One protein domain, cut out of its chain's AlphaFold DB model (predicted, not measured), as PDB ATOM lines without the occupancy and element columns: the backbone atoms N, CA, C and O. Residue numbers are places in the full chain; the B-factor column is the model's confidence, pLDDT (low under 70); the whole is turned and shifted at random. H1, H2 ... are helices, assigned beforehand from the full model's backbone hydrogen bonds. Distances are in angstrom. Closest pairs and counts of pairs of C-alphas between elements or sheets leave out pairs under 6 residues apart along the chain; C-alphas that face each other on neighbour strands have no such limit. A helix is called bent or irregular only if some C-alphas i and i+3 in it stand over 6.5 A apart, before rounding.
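AT A GLANCE: This is residues 4 to 121 of the 395 residues of the protein "CHAT domain-containing protein" of Deltaproteobacteria bacterium (UniProt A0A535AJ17). Two helical hairpins make the arms of an open L: H2 folds back along H3 in one arm, and H4 and H5 run side by side in the other. The short H6 bridges the corner between the last part of H5 and residues 47 to 51 of H3, and H1, before H2, lies near H3. The printed part has 118 residues with six named helices, H1 to H6 in chain order, and no named strand: all helix, with mostly aligned packing. It is loose, with a radius of gyration of the C-alphas of 17.5 A, and flat, spanning 51 by 44 by 20 A.

HOW THE PARTS SIT: H3, residues 28 to 55, has a kink of 25 degrees near residue 49. With residues 28 to 38 alone it touches H2, residues 13 to 25, in a hairpin at a shallow tilt of 16 degrees, opposite ways; the closest C-alphas, of Pro 15 and Ser 34, are 4.2 A apart. H1, residues 7 to 11, is close to H3 but not clearly touching, at 7.8 A between the C-alphas of Leu 8 and Met 41. H6, residues 115 to 121, touches residues 47 to 51 of H3 alone, at a steep tilt of 65 degrees; the closest C-alphas, of Leu 47 and Val 120, are 5.7 A apart. H6 also touches residues 107 to 111 alone of H5, residues 86 to 113, in a hairpin, with the C-alphas of Val 111 and Ala 118 closest at 5.0 A. H5 and H4, residues 63 to 80, touch as a hairpin at a shallow tilt of 23 degrees, opposite ways, closest at the C-alphas of Ile 73 and Leu 96, 6.3 A. H3 and H5 are apart. Every O i to N i+4 pair is within hydrogen-bond range in H1, H2, H4 and H5, against 23 of 24 in H3 and 0 of 3 in H6, where 3 of 4 O i to N i+3 pairs are.

IN THESE COORDINATES: H3 is 39.2 A long from C-alpha 28 at (93.524, 191.913, 109.819), H5 40.9 A, H4 25.7 A and H2 18.3 A. H6 is irregular, with C-alphas 116 and 119 7.5 A apart, and ends at C-alpha 121 at (100.451, 174.512, 132.336).

THE WHOLE: The C-alphas farthest apart, of Arg 24 and Ser 60, are 51.9 A apart. The printed part has no cut and no long link. The mean pLDDT of the printed part is 75.3, and residues 4 to 12, 47 to 65 and 114 to 121 are under 70.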
ATOM      1  N   PHE A   4     111.001 183.213 132.952       46.19
ATOM      2  CA  PHE A   4     110.629 184.002 131.784       46.19
ATOM      3  C   PHE A   4     110.738 185.521 131.971       46.19
ATOM      4  O   PHE A   4     110.539 186.244 131.002       46.19
ATOM      5  N   ALA A   5     111.140 186.037 133.142       39.12
ATOM      6  CA  ALA A   5     111.334 187.484 133.333       39.12
ATOM      7  C   ALA A   5     112.446 188.052 132.426       39.12
ATOM      8  O   ALA A   5     112.358 189.188 131.976       39.12
ATOM      9  N   GLY A   6     113.477 187.249 132.128       40.78
ATOM     10  CA  GLY A   6     114.492 187.586 131.122       40.78
ATOM     11  C   GLY A   6     114.029 187.336 129.682       40.78
ATOM     12  O   GLY A   6     114.385 188.096 128.790       40.78
ATOM     13  N   ALA A   7     113.194 186.316 129.454       43.09
ATOM     14  CA  ALA A   7     112.659 185.987 128.129       43.09
ATOM     15  C   ALA A   7     111.590 186.986 127.644       43.09
ATOM     16  O   ALA A   7     111.456 187.197 126.444       43.09
ATOM     17  N   LEU A   8     110.874 187.644 128.559       48.09
ATOM     18  CA  LEU A   8     109.904 188.705 128.266       48.09
ATOM     19  C   LEU A   8     110.501 189.835 127.412       48.09
ATOM     20  O   LEU A   8     109.793 190.401 126.587       48.09
ATOM     21  N   TYR A   9     111.797 190.133 127.549       47.69
ATOM     22  CA  TYR A   9     112.454 191.157 126.730       47.69
ATOM     23  C   TYR A   9     112.680 190.717 125.278       47.69
ATOM     24  O   TYR A   9     112.550 191.543 124.379       47.69
ATOM     25  N   SER A  10     112.958 189.434 125.023       47.44
ATOM     26  CA  SER A  10     113.201 188.927 123.663       47.44
ATOM     27  C   SER A  10     111.915 188.755 122.846       47.44
ATOM     28  O   SER A  10     111.958 188.878 121.627       47.44
ATOM     29  N   TYR A  11     110.771 188.498 123.492       55.91
ATOM     30  CA  TYR A  11     109.503 188.232 122.794       55.91
ATOM     31  C   TYR A  11     108.604 189.466 122.600       55.91
ATOM     32  O   TYR A  11     107.718 189.444 121.752       55.91
ATOM     33  N   ARG A  12     108.880 190.592 123.273       67.88
ATOM     34  CA  ARG A  12     108.145 191.860 123.064       67.88
ATOM     35  C   ARG A  12     108.290 192.445 121.651       67.88
ATOM     36  O   ARG A  12     107.586 193.393 121.314       67.88
ATOM     37  N   GLY A  13     109.190 191.915 120.818       75.19
ATOM     38  CA  GLY A  13     109.355 192.319 119.419       75.19
ATOM     39  C   GLY A  13     108.267 191.794 118.475       75.19
ATOM     40  O   GLY A  13     107.897 192.501 117.539       75.19
ATOM     41  N   LEU A  14     107.726 190.595 118.724       84.88
ATOM     42  CA  LEU A  14     106.831 189.922 117.776       84.88
ATOM     43  C   LEU A  14     105.504 190.673 117.563       84.88
ATOM     44  O   LEU A  14     105.183 190.937 116.404       84.88
ATOM     45  N   PRO A  15     104.783 191.136 118.608       89.25
ATOM     46  CA  PRO A  15     103.570 191.928 118.405       89.25
ATOM     47  C   PRO A  15     103.806 193.185 117.559       89.25
ATOM     48  O   PRO A  15     103.005 193.511 116.689       89.25
ATOM     49  N   LYS A  16     104.944 193.869 117.745       88.25
ATOM     50  CA  LYS A  16     105.302 195.045 116.934       88.25
ATOM     51  C   LYS A  16     105.592 194.676 115.483       88.25
ATOM     52  O   LYS A  16     105.109 195.364 114.593       88.25
ATOM     53  N   LEU A  17     106.332 193.592 115.244       89.75
ATOM     54  CA  LEU A  17     106.603 193.107 113.890       89.75
ATOM     55  C   LEU A  17     105.300 192.761 113.159       89.75
ATOM     56  O   LEU A  17     105.116 193.171 112.016       89.75
ATOM     57  N   LEU A  18     104.378 192.066 113.829       92.19
ATOM     58  CA  LEU A  18     103.056 191.744 113.284       92.19
ATOM     59  C   LEU A  18     102.269 193.016 112.944       92.19
ATOM     60  O   LEU A  18     101.684 193.108 111.866       92.19
ATOM     61  N   LEU A  19     102.324 194.041 113.797       92.62
ATOM     62  CA  LEU A  19     101.711 195.339 113.504       92.62
ATOM     63  C   LEU A  19     102.386 196.082 112.342       92.62
ATOM     64  O   LEU A  19     101.699 196.745 111.565       92.62
ATOM     65  N   ASP A  20     103.701 195.967 112.177       92.25
ATOM     66  CA  ASP A  20     104.418 196.559 111.045       92.25
ATOM     67  C   ASP A  20     104.078 195.835 109.726       92.25
ATOM     68  O   ASP A  20     103.896 196.486 108.690       92.25
ATOM     69  N   ILE A  21     103.887 194.511 109.759       93.88
ATOM     70  CA  ILE A  21     103.367 193.735 108.624       93.88
ATOM     71  C   ILE A  21     101.917 194.136 108.328       93.88
ATOM     72  O   ILE A  21     101.589 194.399 107.169       93.88
ATOM     73  N   TYR A  22     101.060 194.263 109.346       94.88
ATOM     74  CA  TYR A  22      99.685 194.747 109.195       94.88
ATOM     75  C   TYR A  22      99.638 196.134 108.544       94.88
ATOM     76  O   TYR A  22      98.851 196.366 107.630       94.88
ATOM     77  N   LYS A  23     100.516 197.062 108.941       93.06
ATOM     78  CA  LYS A  23     100.574 198.400 108.330       93.06
ATOM     79  C   LYS A  23     100.832 198.349 106.822       93.06
ATOM     80  O   LYS A  23     100.256 199.169 106.107       93.06
ATOM     81  N   ARG A  24     101.663 197.406 106.362       95.00
ATOM     82  CA  ARG A  24     102.035 197.225 104.946       95.00
ATOM     83  C   ARG A  24     100.998 196.436 104.149       95.00
ATOM     84  O   ARG A  24     100.730 196.782 103.007       95.00
ATOM     85  N   THR A  25     100.442 195.383 104.739       94.94
ATOM     86  CA  THR A  25      99.560 194.420 104.052       94.94
ATOM     87  C   THR A  25      98.074 194.728 104.214       94.94
ATOM     88  O   THR A  25      97.281 194.324 103.375       94.94
ATOM     89  N   LYS A  26      97.698 195.433 105.290       94.62
ATOM     90  CA  LYS A  26      96.313 195.653 105.747       94.62
ATOM     91  C   LYS A  26      95.525 194.371 106.033       94.62
ATOM     92  O   LYS A  26      94.307 194.418 106.152       94.62
ATOM     93  N   ASP A  27      96.210 193.243 106.206       94.12
ATOM     94  CA  ASP A  27      95.584 191.972 106.558       94.12
ATOM     95  C   ASP A  27      95.284 191.910 108.067       94.12
ATOM     96  O   ASP A  27      96.198 191.851 108.898       94.12
ATOM     97  N   GLU A  28      93.996 191.919 108.427       93.44
ATOM     98  CA  GLU A  28      93.524 191.913 109.819       93.44
ATOM     99  C   GLU A  28      93.999 190.707 110.638       93.44
ATOM    100  O   GLU A  28      93.992 190.765 111.872       93.44
ATOM    101  N   ARG A  29      94.433 189.617 109.993       93.69
ATOM    102  CA  ARG A  29      94.982 188.452 110.699       93.69
ATOM    103  C   ARG A  29      96.187 188.839 111.548       93.69
ATOM    104  O   ARG A  29      96.236 188.463 112.712       93.69
ATOM    105  N   TYR A  30      97.088 189.670 111.021       94.25
ATOM    106  CA  TYR A  30      98.267 190.129 111.761       94.25
ATOM    107  C   TYR A  30      97.912 191.079 112.910       94.25
ATOM    108  O   TYR A  30      98.568 191.069 113.952       94.25
ATOM    109  N   LEU A  31      96.851 191.879 112.755       96.00
ATOM    110  CA  LEU A  31      96.331 192.713 113.837       96.00
ATOM    111  C   LEU A  31      95.827 191.842 114.995       96.00
ATOM    112  O   LEU A  31      96.212 192.073 116.140       96.00
ATOM    113  N   ARG A  32      95.016 190.821 114.697       95.12
ATOM    114  CA  ARG A  32      94.515 189.877 115.705       95.12
ATOM    115  C   ARG A  32      95.653 189.095 116.354       95.12
ATOM    116  O   ARG A  32      95.765 189.094 117.574       95.12
ATOM    117  N   GLU A  33      96.544 188.521 115.552       93.00
ATOM    118  CA  GLU A  33      97.672 187.725 116.038       93.00
ATOM    119  C   GLU A  33      98.609 188.537 116.943       93.00
ATOM    120  O   GLU A  33      99.090 188.017 117.945       93.00
ATOM    121  N   SER A  34      98.806 189.833 116.663       93.69
ATOM    122  CA  SER A  34      99.627 190.700 117.523       93.69
ATOM    123  C   SER A  34      99.095 190.801 118.956       93.69
ATOM    124  O   SER A  34      99.877 190.789 119.906       93.69
ATOM    125  N   PHE A  35      97.771 190.872 119.112       95.06
ATOM    126  CA  PHE A  35      97.111 190.888 120.414       95.06
ATOM    127  C   PHE A  35      97.166 189.506 121.072       95.06
ATOM    128  O   PHE A  35      97.533 189.378 122.238       95.06
ATOM    129  N   GLU A  36      96.833 188.459 120.317       92.25
ATOM    130  CA  GLU A  36      96.764 187.088 120.830       92.25
ATOM    131  C   GLU A  36      98.132 186.565 121.284       92.25
ATOM    132  O   GLU A  36      98.222 185.820 122.262       92.25
ATOM    133  N   ASP A  37      99.215 186.973 120.619       88.81
ATOM    134  CA  ASP A  37     100.579 186.666 121.046       88.81
ATOM    135  C   ASP A  37     100.951 187.396 122.347       88.81
ATOM    136  O   ASP A  37     101.485 186.774 123.272       88.81
ATOM    137  N   ASN A  38     100.585 188.679 122.479       89.88
ATOM    138  CA  ASN A  38     100.755 189.418 123.735       89.88
ATOM    139  C   ASN A  38     100.038 188.716 124.896       89.88
ATOM    140  O   ASN A  38     100.630 188.478 125.954       89.88
ATOM    141  N   GLU A  39      98.795 188.297 124.674       89.38
ATOM    142  CA  GLU A  39      98.012 187.593 125.683       89.38
ATOM    143  C   GLU A  39      98.558 186.203 125.996       89.38
ATOM    144  O   GLU A  39      98.636 185.817 127.164       89.38
ATOM    145  N   ARG A  40      99.047 185.468 124.994       82.50
ATOM    146  CA  ARG A  40      99.741 184.193 125.206       82.50
ATOM    147  C   ARG A  40     100.959 184.370 126.114       82.50
ATOM    148  O   ARG A  40     101.186 183.549 127.009       82.50
ATOM    149  N   MET A  41     101.731 185.439 125.916       78.56
ATOM    150  CA  MET A  41     102.872 185.763 126.773       78.56
ATOM    151  C   MET A  41     102.437 186.116 128.198       78.56
ATOM    152  O   MET A  41     102.980 185.556 129.156       78.56
ATOM    153  N   ARG A  42     101.446 187.005 128.360       81.62
ATOM    154  CA  ARG A  42     100.936 187.421 129.677       81.62
ATOM    155  C   ARG A  42     100.329 186.255 130.446       81.62
ATOM    156  O   ARG A  42     100.668 186.064 131.613       81.62
ATOM    157  N   ALA A  43      99.523 185.425 129.788       75.44
ATOM    158  CA  ALA A  43      98.932 184.230 130.375       75.44
ATOM    159  C   ALA A  43     100.008 183.244 130.845       75.44
ATOM    160  O   ALA A  43      99.920 182.720 131.954       75.44
ATOM    161  N   LYS A  44     101.074 183.038 130.061       73.19
ATOM    162  CA  LYS A  44     102.190 182.165 130.453       73.19
ATOM    163  C   LYS A  44     102.909 182.667 131.707       73.19
ATOM    164  O   LYS A  44     103.214 181.872 132.592       73.19
ATOM    165  N   VAL A  45     103.168 183.971 131.802       71.44
ATOM    166  CA  VAL A  45     103.809 184.583 132.979       71.44
ATOM    167  C   VAL A  45     102.882 184.526 134.193       71.44
ATOM    168  O   VAL A  45     103.315 184.151 135.282       71.44
ATOM    169  N   PHE A  46     101.602 184.847 134.008       72.19
ATOM    170  CA  PHE A  46     100.592 184.783 135.059       72.19
ATOM    171  C   PHE A  46     100.440 183.366 135.612       72.19
ATOM    172  O   PHE A  46     100.469 183.173 136.825       72.19
ATOM    173  N   LEU A  47     100.370 182.360 134.744       64.56
ATOM    174  CA  LEU A  47     100.316 180.960 135.149       64.56
ATOM    175  C   LEU A  47     101.618 180.463 135.771       64.56
ATOM    176  O   LEU A  47     101.570 179.632 136.671       64.56
ATOM    177  N   GLU A  48     102.782 180.984 135.378       63.25
ATOM    178  CA  GLU A  48     104.022 180.700 136.105       63.25
ATOM    179  C   GLU A  48     103.924 181.204 137.555       63.25
ATOM    180  O   GLU A  48     104.363 180.517 138.477       63.25
ATOM    181  N   ILE A  49     103.329 182.385 137.768       65.00
ATOM    182  CA  ILE A  49     103.123 182.971 139.098       65.00
ATOM    183  C   ILE A  49     102.059 182.190 139.881       65.00
ATOM    184  O   ILE A  49     102.319 181.800 141.019       65.00
ATOM    185  N   LEU A  50     100.897 181.901 139.288       62.47
ATOM    186  CA  LEU A  50      99.847 181.105 139.931       62.47
ATOM    187  C   LEU A  50     100.307 179.684 140.218       62.47
ATOM    188  O   LEU A  50     100.043 179.170 141.298       62.47
ATOM    189  N   GLY A  51     101.059 179.079 139.304       56.53
ATOM    190  CA  GLY A  51     101.691 177.787 139.499       56.53
ATOM    191  C   GLY A  51     102.593 177.759 140.731       56.53
ATOM    192  O   GLY A  51     102.716 176.699 141.321       56.53
ATOM    193  N   ARG A  52     103.166 178.889 141.183       56.00
ATOM    194  CA  ARG A  52     103.904 178.970 142.466       56.00
ATOM    195  C   ARG A  52     102.986 178.981 143.684       56.00
ATOM    196  O   ARG A  52     103.320 178.401 144.712       56.00
ATOM    197  N   SER A  53     101.852 179.670 143.587       52.66
ATOM    198  CA  SER A  53     100.880 179.739 144.681       52.66
ATOM    199  C   SER A  53     100.141 178.406 144.827       52.66
ATOM    200  O   SER A  53     100.119 177.827 145.910       52.66
ATOM    201  N   HIS A  54      99.658 177.851 143.713       48.88
ATOM    202  CA  HIS A  54      99.036 176.534 143.657       48.88
ATOM    203  C   HIS A  54     100.028 175.392 143.856       48.88
ATOM    204  O   HIS A  54      99.619 174.356 144.376       48.88
ATOM    205  N   SER A  55     101.324 175.549 143.544       49.72
ATOM    206  CA  SER A  55     102.297 174.498 143.860       49.72
ATOM    207  C   SER A  55     102.366 174.200 145.342       49.72
ATOM    208  O   SER A  55     102.679 173.064 145.639       49.72
ATOM    209  N   ASN A  56     102.013 175.128 146.244       50.50
ATOM    210  CA  ASN A  56     101.897 174.836 147.680       50.50
ATOM    211  C   ASN A  56     100.739 173.875 148.017       50.50
ATOM    212  O   ASN A  56     100.818 173.192 149.037       50.50
ATOM    213  N   GLN A  57      99.727 173.761 147.150       49.22
ATOM    214  CA  GLN A  57      98.607 172.811 147.246       49.22
ATOM    215  C   GLN A  57      98.759 171.570 146.350       49.22
ATOM    216  O   GLN A  57      98.120 170.558 146.623       49.22
ATOM    217  N   LEU A  58      99.597 171.612 145.304       51.41
ATOM    218  CA  LEU A  58      99.941 170.425 144.514       51.41
ATOM    219  C   LEU A  58     100.753 169.468 145.397       51.41
ATOM    220  O   LEU A  58     101.810 169.850 145.912       51.41
ATOM    221  N   ASN A  59     100.248 168.250 145.599       53.69
ATOM    222  CA  ASN A  59     100.947 167.191 146.328       53.69
ATOM    223  C   ASN A  59     102.321 166.896 145.694       53.69
ATOM    224  O   ASN A  59     102.574 167.224 144.539       53.69
ATOM    225  N   SER A  60     103.196 166.282 146.493       52.88
ATOM    226  CA  SER A  60     104.643 165.994 146.372       52.88
ATOM    227  C   SER A  60     105.255 165.540 145.029       52.88
ATOM    228  O   SER A  60     106.459 165.282 144.980       52.88
ATOM    229  N   ILE A  61     104.508 165.451 143.931       53.06
ATOM    230  CA  ILE A  61     105.015 164.957 142.651       53.06
ATOM    231  C   ILE A  61     105.898 166.026 141.999       53.06
ATOM    232  O   ILE A  61     105.434 167.020 141.446       53.06
ATOM    233  N   GLY A  62     107.211 165.811 142.071       57.78
ATOM    234  CA  GLY A  62     108.189 166.545 141.277       57.78
ATOM    235  C   GLY A  62     108.535 167.956 141.757       57.78
ATOM    236  O   GLY A  62     109.326 168.598 141.075       57.78
ATOM    237  N   ARG A  63     108.040 168.442 142.912       62.28
ATOM    238  CA  ARG A  63     108.412 169.774 143.460       62.28
ATOM    239  C   ARG A  63     109.927 169.978 143.516       62.28
ATOM    240  O   ARG A  63     110.433 170.971 143.007       62.28
ATOM    241  N   THR A  64     110.663 169.005 144.054       63.69
ATOM    242  CA  THR A  64     112.130 169.073 144.164       63.69
ATOM    243  C   THR A  64     112.804 169.188 142.795       63.69
ATOM    244  O   THR A  64     113.714 169.998 142.624       63.69
ATOM    245  N   SER A  65     112.322 168.430 141.803       68.88
ATOM    246  CA  SER A  65     112.826 168.472 140.424       68.88
ATOM    247  C   SER A  65     112.459 169.780 139.720       68.88
ATOM    248  O   SER A  65     113.291 170.358 139.024       68.88
ATOM    249  N   GLN A  66     111.245 170.294 139.942       70.00
ATOM    250  CA  GLN A  66     110.788 171.576 139.404       70.00
ATOM    251  C   GLN A  66     111.616 172.739 139.954       70.00
ATOM    252  O   GLN A  66     112.074 173.590 139.189       70.00
ATOM    253  N   ASP A  67     111.835 172.765 141.267       70.94
ATOM    254  CA  ASP A  67     112.608 173.808 141.933       70.94
ATOM    255  C   ASP A  67     114.097 173.737 141.582       70.94
ATOM    256  O   ASP A  67     114.749 174.780 141.515       70.94
ATOM    257  N   GLY A  68     114.631 172.534 141.337       80.25
ATOM    258  CA  GLY A  68     115.988 172.320 140.831       80.25
ATOM    259  C   GLY A  68     116.174 172.908 139.433       80.25
ATOM    260  O   GLY A  68     116.957 173.839 139.264       80.25
ATOM    261  N   ILE A  69     115.363 172.468 138.460       79.69
ATOM    262  CA  ILE A  69     115.419 172.966 137.071       79.69
ATOM    263  C   ILE A  69     115.248 174.494 137.028       79.69
ATOM    264  O   ILE A  69     115.944 175.192 136.293       79.69
ATOM    265  N   ARG A  70     114.352 175.045 137.858       71.19
ATOM    266  CA  ARG A  70     114.152 176.496 137.989       71.19
ATOM    267  C   ARG A  70     115.380 177.228 138.506       71.19
ATOM    268  O   ARG A  70     115.730 178.274 137.954       71.19
ATOM    269  N   ARG A  71     116.011 176.710 139.563       80.50
ATOM    270  CA  ARG A  71     117.243 177.281 140.118       80.50
ATOM    271  C   ARG A  71     118.356 177.281 139.077       80.50
ATOM    272  O   ARG A  71     118.992 178.319 138.901       80.50
ATOM    273  N   ASP A  72     118.513 176.191 138.337       83.62
ATOM    274  CA  ASP A  72     119.553 176.059 137.315       83.62
ATOM    275  C   ASP A  72     119.336 177.044 136.157       83.62
ATOM    276  O   ASP A  72     120.253 177.774 135.775       83.62
ATOM    277  N   ILE A  73     118.099 177.172 135.659       80.56
ATOM    278  CA  ILE A  73     117.774 178.159 134.618       80.56
ATOM    279  C   ILE A  73     118.023 179.594 135.117       80.56
ATOM    280  O   ILE A  73     118.571 180.422 134.385       80.56
ATOM    281  N   ALA A  74     117.661 179.908 136.364       74.31
ATOM    282  CA  ALA A  74     117.917 181.227 136.941       74.31
ATOM    283  C   ALA A  74     119.423 181.532 137.063       74.31
ATOM    284  O   ALA A  74     119.841 182.659 136.785       74.31
ATOM    285  N   GLN A  75     120.243 180.541 137.428       83.75
ATOM    286  CA  GLN A  75     121.701 180.678 137.479       83.75
ATOM    287  C   GLN A  75     122.301 180.920 136.091       83.75
ATOM    288  O   GLN A  75     123.143 181.809 135.946       83.75
ATOM    289  N   ILE A  76     121.843 180.193 135.067       83.69
ATOM    290  CA  ILE A  76     122.294 180.402 133.685       83.69
ATOM    291  C   ILE A  76     121.910 181.803 133.201       83.69
ATOM    292  O   ILE A  76     122.769 182.532 132.708       83.69
ATOM    293  N   HIS A  77     120.666 182.240 133.419       77.88
ATOM    294  CA  HIS A  77     120.247 183.602 133.071       77.88
ATOM    295  C   HIS A  77     121.063 184.681 133.792       77.88
ATOM    296  O   HIS A  77     121.339 185.727 133.210       77.88
ATOM    297  N   HIS A  78     121.466 184.445 135.043       78.62
ATOM    298  CA  HIS A  78     122.344 185.361 135.764       78.62
ATOM    299  C   HIS A  78     123.752 185.428 135.145       78.62
ATOM    300  O   HIS A  78     124.327 186.511 135.071       78.62
ATOM    301  N   ARG A  79     124.303 184.300 134.669       81.81
ATOM    302  CA  ARG A  79     125.603 184.264 133.973       81.81
ATOM    303  C   ARG A  79     125.543 184.957 132.612       81.81
ATOM    304  O   ARG A  79     126.394 185.797 132.347       81.81
ATOM    305  N   LEU A  80     124.495 184.698 131.825       80.94
ATOM    306  CA  LEU A  80     124.271 185.295 130.499       80.94
ATOM    307  C   LEU A  80     124.111 186.826 130.509       80.94
ATOM    308  O   LEU A  80     124.200 187.458 129.465       80.94
ATOM    309  N   ARG A  81     123.872 187.452 131.669       74.50
ATOM    310  CA  ARG A  81     123.851 188.923 131.793       74.50
ATOM    311  C   ARG A  81     125.240 189.559 131.789       74.50
ATOM    312  O   ARG A  81     125.341 190.781 131.719       74.50
ATOM    313  N   ARG A  82     126.297 188.763 131.947       80.12
ATOM    314  CA  ARG A  82     127.682 189.237 131.915       80.12
ATOM    315  C   ARG A  82     128.188 189.212 130.480       80.12
ATOM    316  O   ARG A  82     127.687 188.458 129.656       80.12
ATOM    317  N   LYS A  83     129.206 190.021 130.195       78.06
ATOM    318  CA  LYS A  83     129.946 189.907 128.938       78.06
ATOM    319  C   LYS A  83     130.719 188.584 128.979       78.06
ATOM    320  O   LYS A  83     131.520 188.394 129.893       78.06
ATOM    321  N   LEU A  84     130.404 187.675 128.063       83.69
ATOM    322  CA  LEU A  84     130.945 186.317 127.994       83.69
ATOM    323  C   LEU A  84     131.711 186.132 126.685       83.69
ATOM    324  O   LEU A  84     131.438 186.817 125.700       83.69
ATOM    325  N   GLU A  85     132.648 185.190 126.681       89.00
ATOM    326  CA  GLU A  85     133.287 184.737 125.447       89.00
ATOM    327  C   GLU A  85     132.288 183.929 124.593       89.00
ATOM    328  O   GLU A  85     131.500 183.158 125.160       89.00
ATOM    329  N   PRO A  86     132.337 184.010 123.246       84.06
ATOM    330  CA  PRO A  86     131.341 183.381 122.365       84.06
ATOM    331  C   PRO A  86     131.152 181.872 122.594       84.06
ATOM    332  O   PRO A  86     130.048 181.338 122.490       84.06
ATOM    333  N   LEU A  87     132.235 181.166 122.939       84.69
ATOM    334  CA  LEU A  87     132.205 179.728 123.208       84.69
ATOM    335  C   LEU A  87     131.517 179.391 124.544       84.69
ATOM    336  O   LEU A  87     130.855 178.359 124.654       84.69
ATOM    337  N   GLU A  88     131.681 180.234 125.564       84.75
ATOM    338  CA  GLU A  88     131.029 180.058 126.866       84.75
ATOM    339  C   GLU A  88     129.543 180.411 126.782       84.75
ATOM    340  O   GLU A  88     128.704 179.685 127.316       84.75
ATOM    341  N   GLU A  89     129.211 181.472 126.042       81.19
ATOM    342  CA  GLU A  89     127.832 181.847 125.741       81.19
ATOM    343  C   GLU A  89     127.089 180.711 125.027       81.19
ATOM    344  O   GLU A  89     126.032 180.289 125.494       81.19
ATOM    345  N   SER A  90     127.677 180.146 123.966       83.19
ATOM    346  CA  SER A  90     127.096 179.017 123.228       83.19
ATOM    347  C   SER A  90     126.811 177.809 124.137       83.19
ATOM    348  O   SER A  90     125.689 177.305 124.181       83.19
ATOM    349  N   LYS A  91     127.773 177.418 124.988       89.81
ATOM    350  CA  LYS A  91     127.583 176.323 125.959       89.81
ATOM    351  C   LYS A  91     126.456 176.596 126.956       89.81
ATOM    352  O   LYS A  91     125.701 175.686 127.296       89.81
ATOM    353  N   LEU A  92     126.343 177.829 127.454       85.25
ATOM    354  CA  LEU A  92     125.268 178.217 128.370       85.25
ATOM    355  C   LEU A  92     123.900 178.209 127.674       85.25
ATOM    356  O   LEU A  92     122.907 177.838 128.303       85.25
ATOM    357  N   LEU A  93     123.838 178.577 126.392       82.56
ATOM    358  CA  LEU A  93     122.622 178.500 125.582       82.56
ATOM    359  C   LEU A  93     122.189 177.047 125.334       82.56
ATOM    360  O   LEU A  93     121.006 176.743 125.499       82.56
ATOM    361  N   ASP A  94     123.124 176.140 125.048       86.75
ATOM    362  CA  ASP A  94     122.840 174.704 124.904       86.75
ATOM    363  C   ASP A  94     122.343 174.088 126.219       86.75
ATOM    364  O   ASP A  94     121.340 173.366 126.262       86.75
ATOM    365  N   GLN A  95     122.994 174.425 127.339       86.62
ATOM    366  CA  GLN A  95     122.543 174.006 128.668       86.62
ATOM    367  C   GLN A  95     121.137 174.528 128.974       86.62
ATOM    368  O   GLN A  95     120.290 173.775 129.463       86.62
ATOM    369  N   LEU A  96     120.861 175.791 128.642       83.62
ATOM    370  CA  LEU A  96     119.543 176.396 128.792       83.62
ATOM    371  C   LEU A  96     118.485 175.683 127.941       83.62
ATOM    372  O   LEU A  96     117.371 175.473 128.424       83.62
ATOM    373  N   ALA A  97     118.817 175.294 126.708       80.62
ATOM    374  CA  ALA A  97     117.932 174.517 125.846       80.62
ATOM    375  C   ALA A  97     117.600 173.156 126.482       80.62
ATOM    376  O   ALA A  97     116.425 172.840 126.664       80.62
ATOM    377  N   SER A  98     118.613 172.422 126.955       88.94
ATOM    378  CA  SER A  98     118.410 171.117 127.603       88.94
ATOM    379  C   SER A  98     117.535 171.195 128.865       88.94
ATOM    380  O   SER A  98     116.681 170.338 129.101       88.94
ATOM    381  N   LEU A  99     117.700 172.242 129.683       84.19
ATOM    382  CA  LEU A  99     116.890 172.456 130.884       84.19
ATOM    383  C   LEU A  99     115.452 172.857 130.542       84.19
ATOM    384  O   LEU A  99     114.525 172.462 131.250       84.19
ATOM    385  N   ARG A 100     115.247 173.607 129.453       77.88
ATOM    386  CA  ARG A 100     113.908 173.926 128.937       77.88
ATOM    387  C   ARG A 100     113.179 172.680 128.441       77.88
ATOM    388  O   ARG A 100     111.980 172.565 128.693       77.88
ATOM    389  N   ASP A 101     113.880 171.747 127.805       81.81
ATOM    390  CA  ASP A 101     113.295 170.469 127.391       81.81
ATOM    391  C   ASP A 101     112.903 169.608 128.593       81.81
ATOM    392  O   ASP A 101     111.748 169.200 128.693       81.81
ATOM    393  N   LYS A 102     113.796 169.458 129.582       84.31
ATOM    394  CA  LYS A 102     113.473 168.770 130.848       84.31
ATOM    395  C   LYS A 102     112.267 169.393 131.554       84.31
ATOM    396  O   LYS A 102     111.420 168.679 132.087       84.31
ATOM    397  N   TRP A 103     112.174 170.723 131.555       77.56
ATOM    398  CA  TRP A 103     111.019 171.434 132.101       77.56
ATOM    399  C   TRP A 103     109.729 171.085 131.349       77.56
ATOM    400  O   TRP A 103     108.715 170.791 131.979       77.56
ATOM    401  N   ARG A 104     109.765 171.075 130.011       76.25
ATOM    402  CA  ARG A 104     108.617 170.722 129.163       76.25
ATOM    403  C   ARG A 104     108.159 169.279 129.387       76.25
ATOM    404  O   ARG A 104     106.957 169.025 129.427       76.25
ATOM    405  N   ASP A 105     109.088 168.349 129.556       82.44
ATOM    406  CA  ASP A 105     108.782 166.938 129.811       82.44
ATOM    407  C   ASP A 105     108.104 166.750 131.165       82.44
ATOM    408  O   ASP A 105     107.051 166.117 131.255       82.44
ATOM    409  N   LEU A 106     108.639 167.405 132.196       78.12
ATOM    410  CA  LEU A 106     108.061 167.395 133.535       78.12
ATOM    411  C   LEU A 106     106.663 168.032 133.563       78.12
ATOM    412  O   LEU A 106     105.769 167.529 134.238       78.12
ATOM    413  N   GLN A 107     106.439 169.111 132.805       71.69
ATOM    414  CA  GLN A 107     105.102 169.694 132.649       71.69
ATOM    415  C   GLN A 107     104.123 168.703 132.010       71.69
ATOM    416  O   GLN A 107     103.010 168.554 132.510       71.69
ATOM    417  N   ARG A 108     104.531 167.993 130.946       77.06
ATOM    418  CA  ARG A 108     103.690 166.967 130.302       77.06
ATOM    419  C   ARG A 108     103.316 165.850 131.272       77.06
ATOM    420  O   ARG A 108     102.156 165.452 131.313       77.06
ATOM    421  N   GLU A 109     104.269 165.384 132.075       78.44
ATOM    422  CA  GLU A 109     104.032 164.348 133.083       78.44
ATOM    423  C   GLU A 109     103.015 164.798 134.145       78.44
ATOM    424  O   GLU A 109     102.094 164.053 134.483       78.44
ATOM    425  N   VAL A 110     103.135 166.036 134.641       71.81
ATOM    426  CA  VAL A 110     102.190 166.595 135.622       71.81
ATOM    427  C   VAL A 110     100.787 166.722 135.030       71.81
ATOM    428  O   VAL A 110      99.818 166.348 135.684       71.81
ATOM    429  N   VAL A 111     100.662 167.191 133.786       71.12
ATOM    430  CA  VAL A 111      99.366 167.315 133.096       71.12
ATOM    431  C   VAL A 111      98.704 165.950 132.883       71.12
ATOM    432  O   VAL A 111      97.495 165.829 133.070       71.12
ATOM    433  N   GLN A 112      99.479 164.917 132.534       77.44
ATOM    434  CA  GLN A 112      98.971 163.547 132.395       77.44
ATOM    435  C   GLN A 112      98.468 162.978 133.726       77.44
ATOM    436  O   GLN A 112      97.419 162.338 133.764       77.44
ATOM    437  N   LYS A 113      99.204 163.212 134.819       76.62
ATOM    438  CA  LYS A 113      98.857 162.701 136.154       76.62
ATOM    439  C   LYS A 113      97.725 163.485 136.817       76.62
ATOM    440  O   LYS A 113      96.950 162.910 137.576       76.62
ATOM    441  N   GLU A 114      97.601 164.778 136.523       69.31
ATOM    442  CA  GLU A 114      96.570 165.650 137.086       69.31
ATOM    443  C   GLU A 114      95.866 166.501 136.010       69.31
ATOM    444  O   GLU A 114      96.065 167.720 135.942       69.31
ATOM    445  N   PRO A 115      94.956 165.907 135.208       69.12
ATOM    446  CA  PRO A 115      94.266 166.608 134.118       69.12
ATOM    447  C   PRO A 115      93.479 167.844 134.576       69.12
ATOM    448  O   PRO A 115      93.381 168.834 133.854       69.12
ATOM    449  N   LYS A 116      92.976 167.830 135.819       63.97
ATOM    450  CA  LYS A 116      92.287 168.966 136.456       63.97
ATOM    451  C   LYS A 116      93.150 170.232 136.575       63.97
ATOM    452  O   LYS A 116      92.605 171.322 136.706       63.97
ATOM    453  N   HIS A 117      94.477 170.105 136.507       61.47
ATOM    454  CA  HIS A 117      95.428 171.216 136.576       61.47
ATOM    455  C   HIS A 117      96.074 171.538 135.219       61.47
ATOM    456  O   HIS A 117      96.962 172.387 135.152       61.47
ATOM    457  N   ALA A 118      95.612 170.924 134.122       63.16
ATOM    458  CA  ALA A 118      96.145 171.163 132.780       63.16
ATOM    459  C   ALA A 118      96.119 172.648 132.384       63.16
ATOM    460  O   ALA A 118      97.080 173.144 131.797       63.16
ATOM    461  N   GLY A 119      95.074 173.379 132.790       59.28
ATOM    462  CA  GLY A 119      94.935 174.817 132.541       59.28
ATOM    463  C   GLY A 119      96.005 175.692 133.209       59.28
ATOM    464  O   GLY A 119      96.200 176.823 132.780       59.28
ATOM    465  N   VAL A 120      96.735 175.179 134.210       60.59
ATOM    466  CA  VAL A 120      97.873 175.874 134.847       60.59
ATOM    467  C   VAL A 120      99.142 175.779 133.996       60.59
ATOM    468  O   VAL A 120     100.005 176.650 134.057       60.59
ATOM    469  N   PHE A 121      99.275 174.733 133.182       56.69
ATOM    470  CA  PHE A 121     100.451 174.512 132.336       56.69
ATOM    471  C   PHE A 121     100.202 174.892 130.873       56.69
ATOM    472  O   PHE A 121     101.134 175.291 130.173       56.69
TER     473      PHE A 121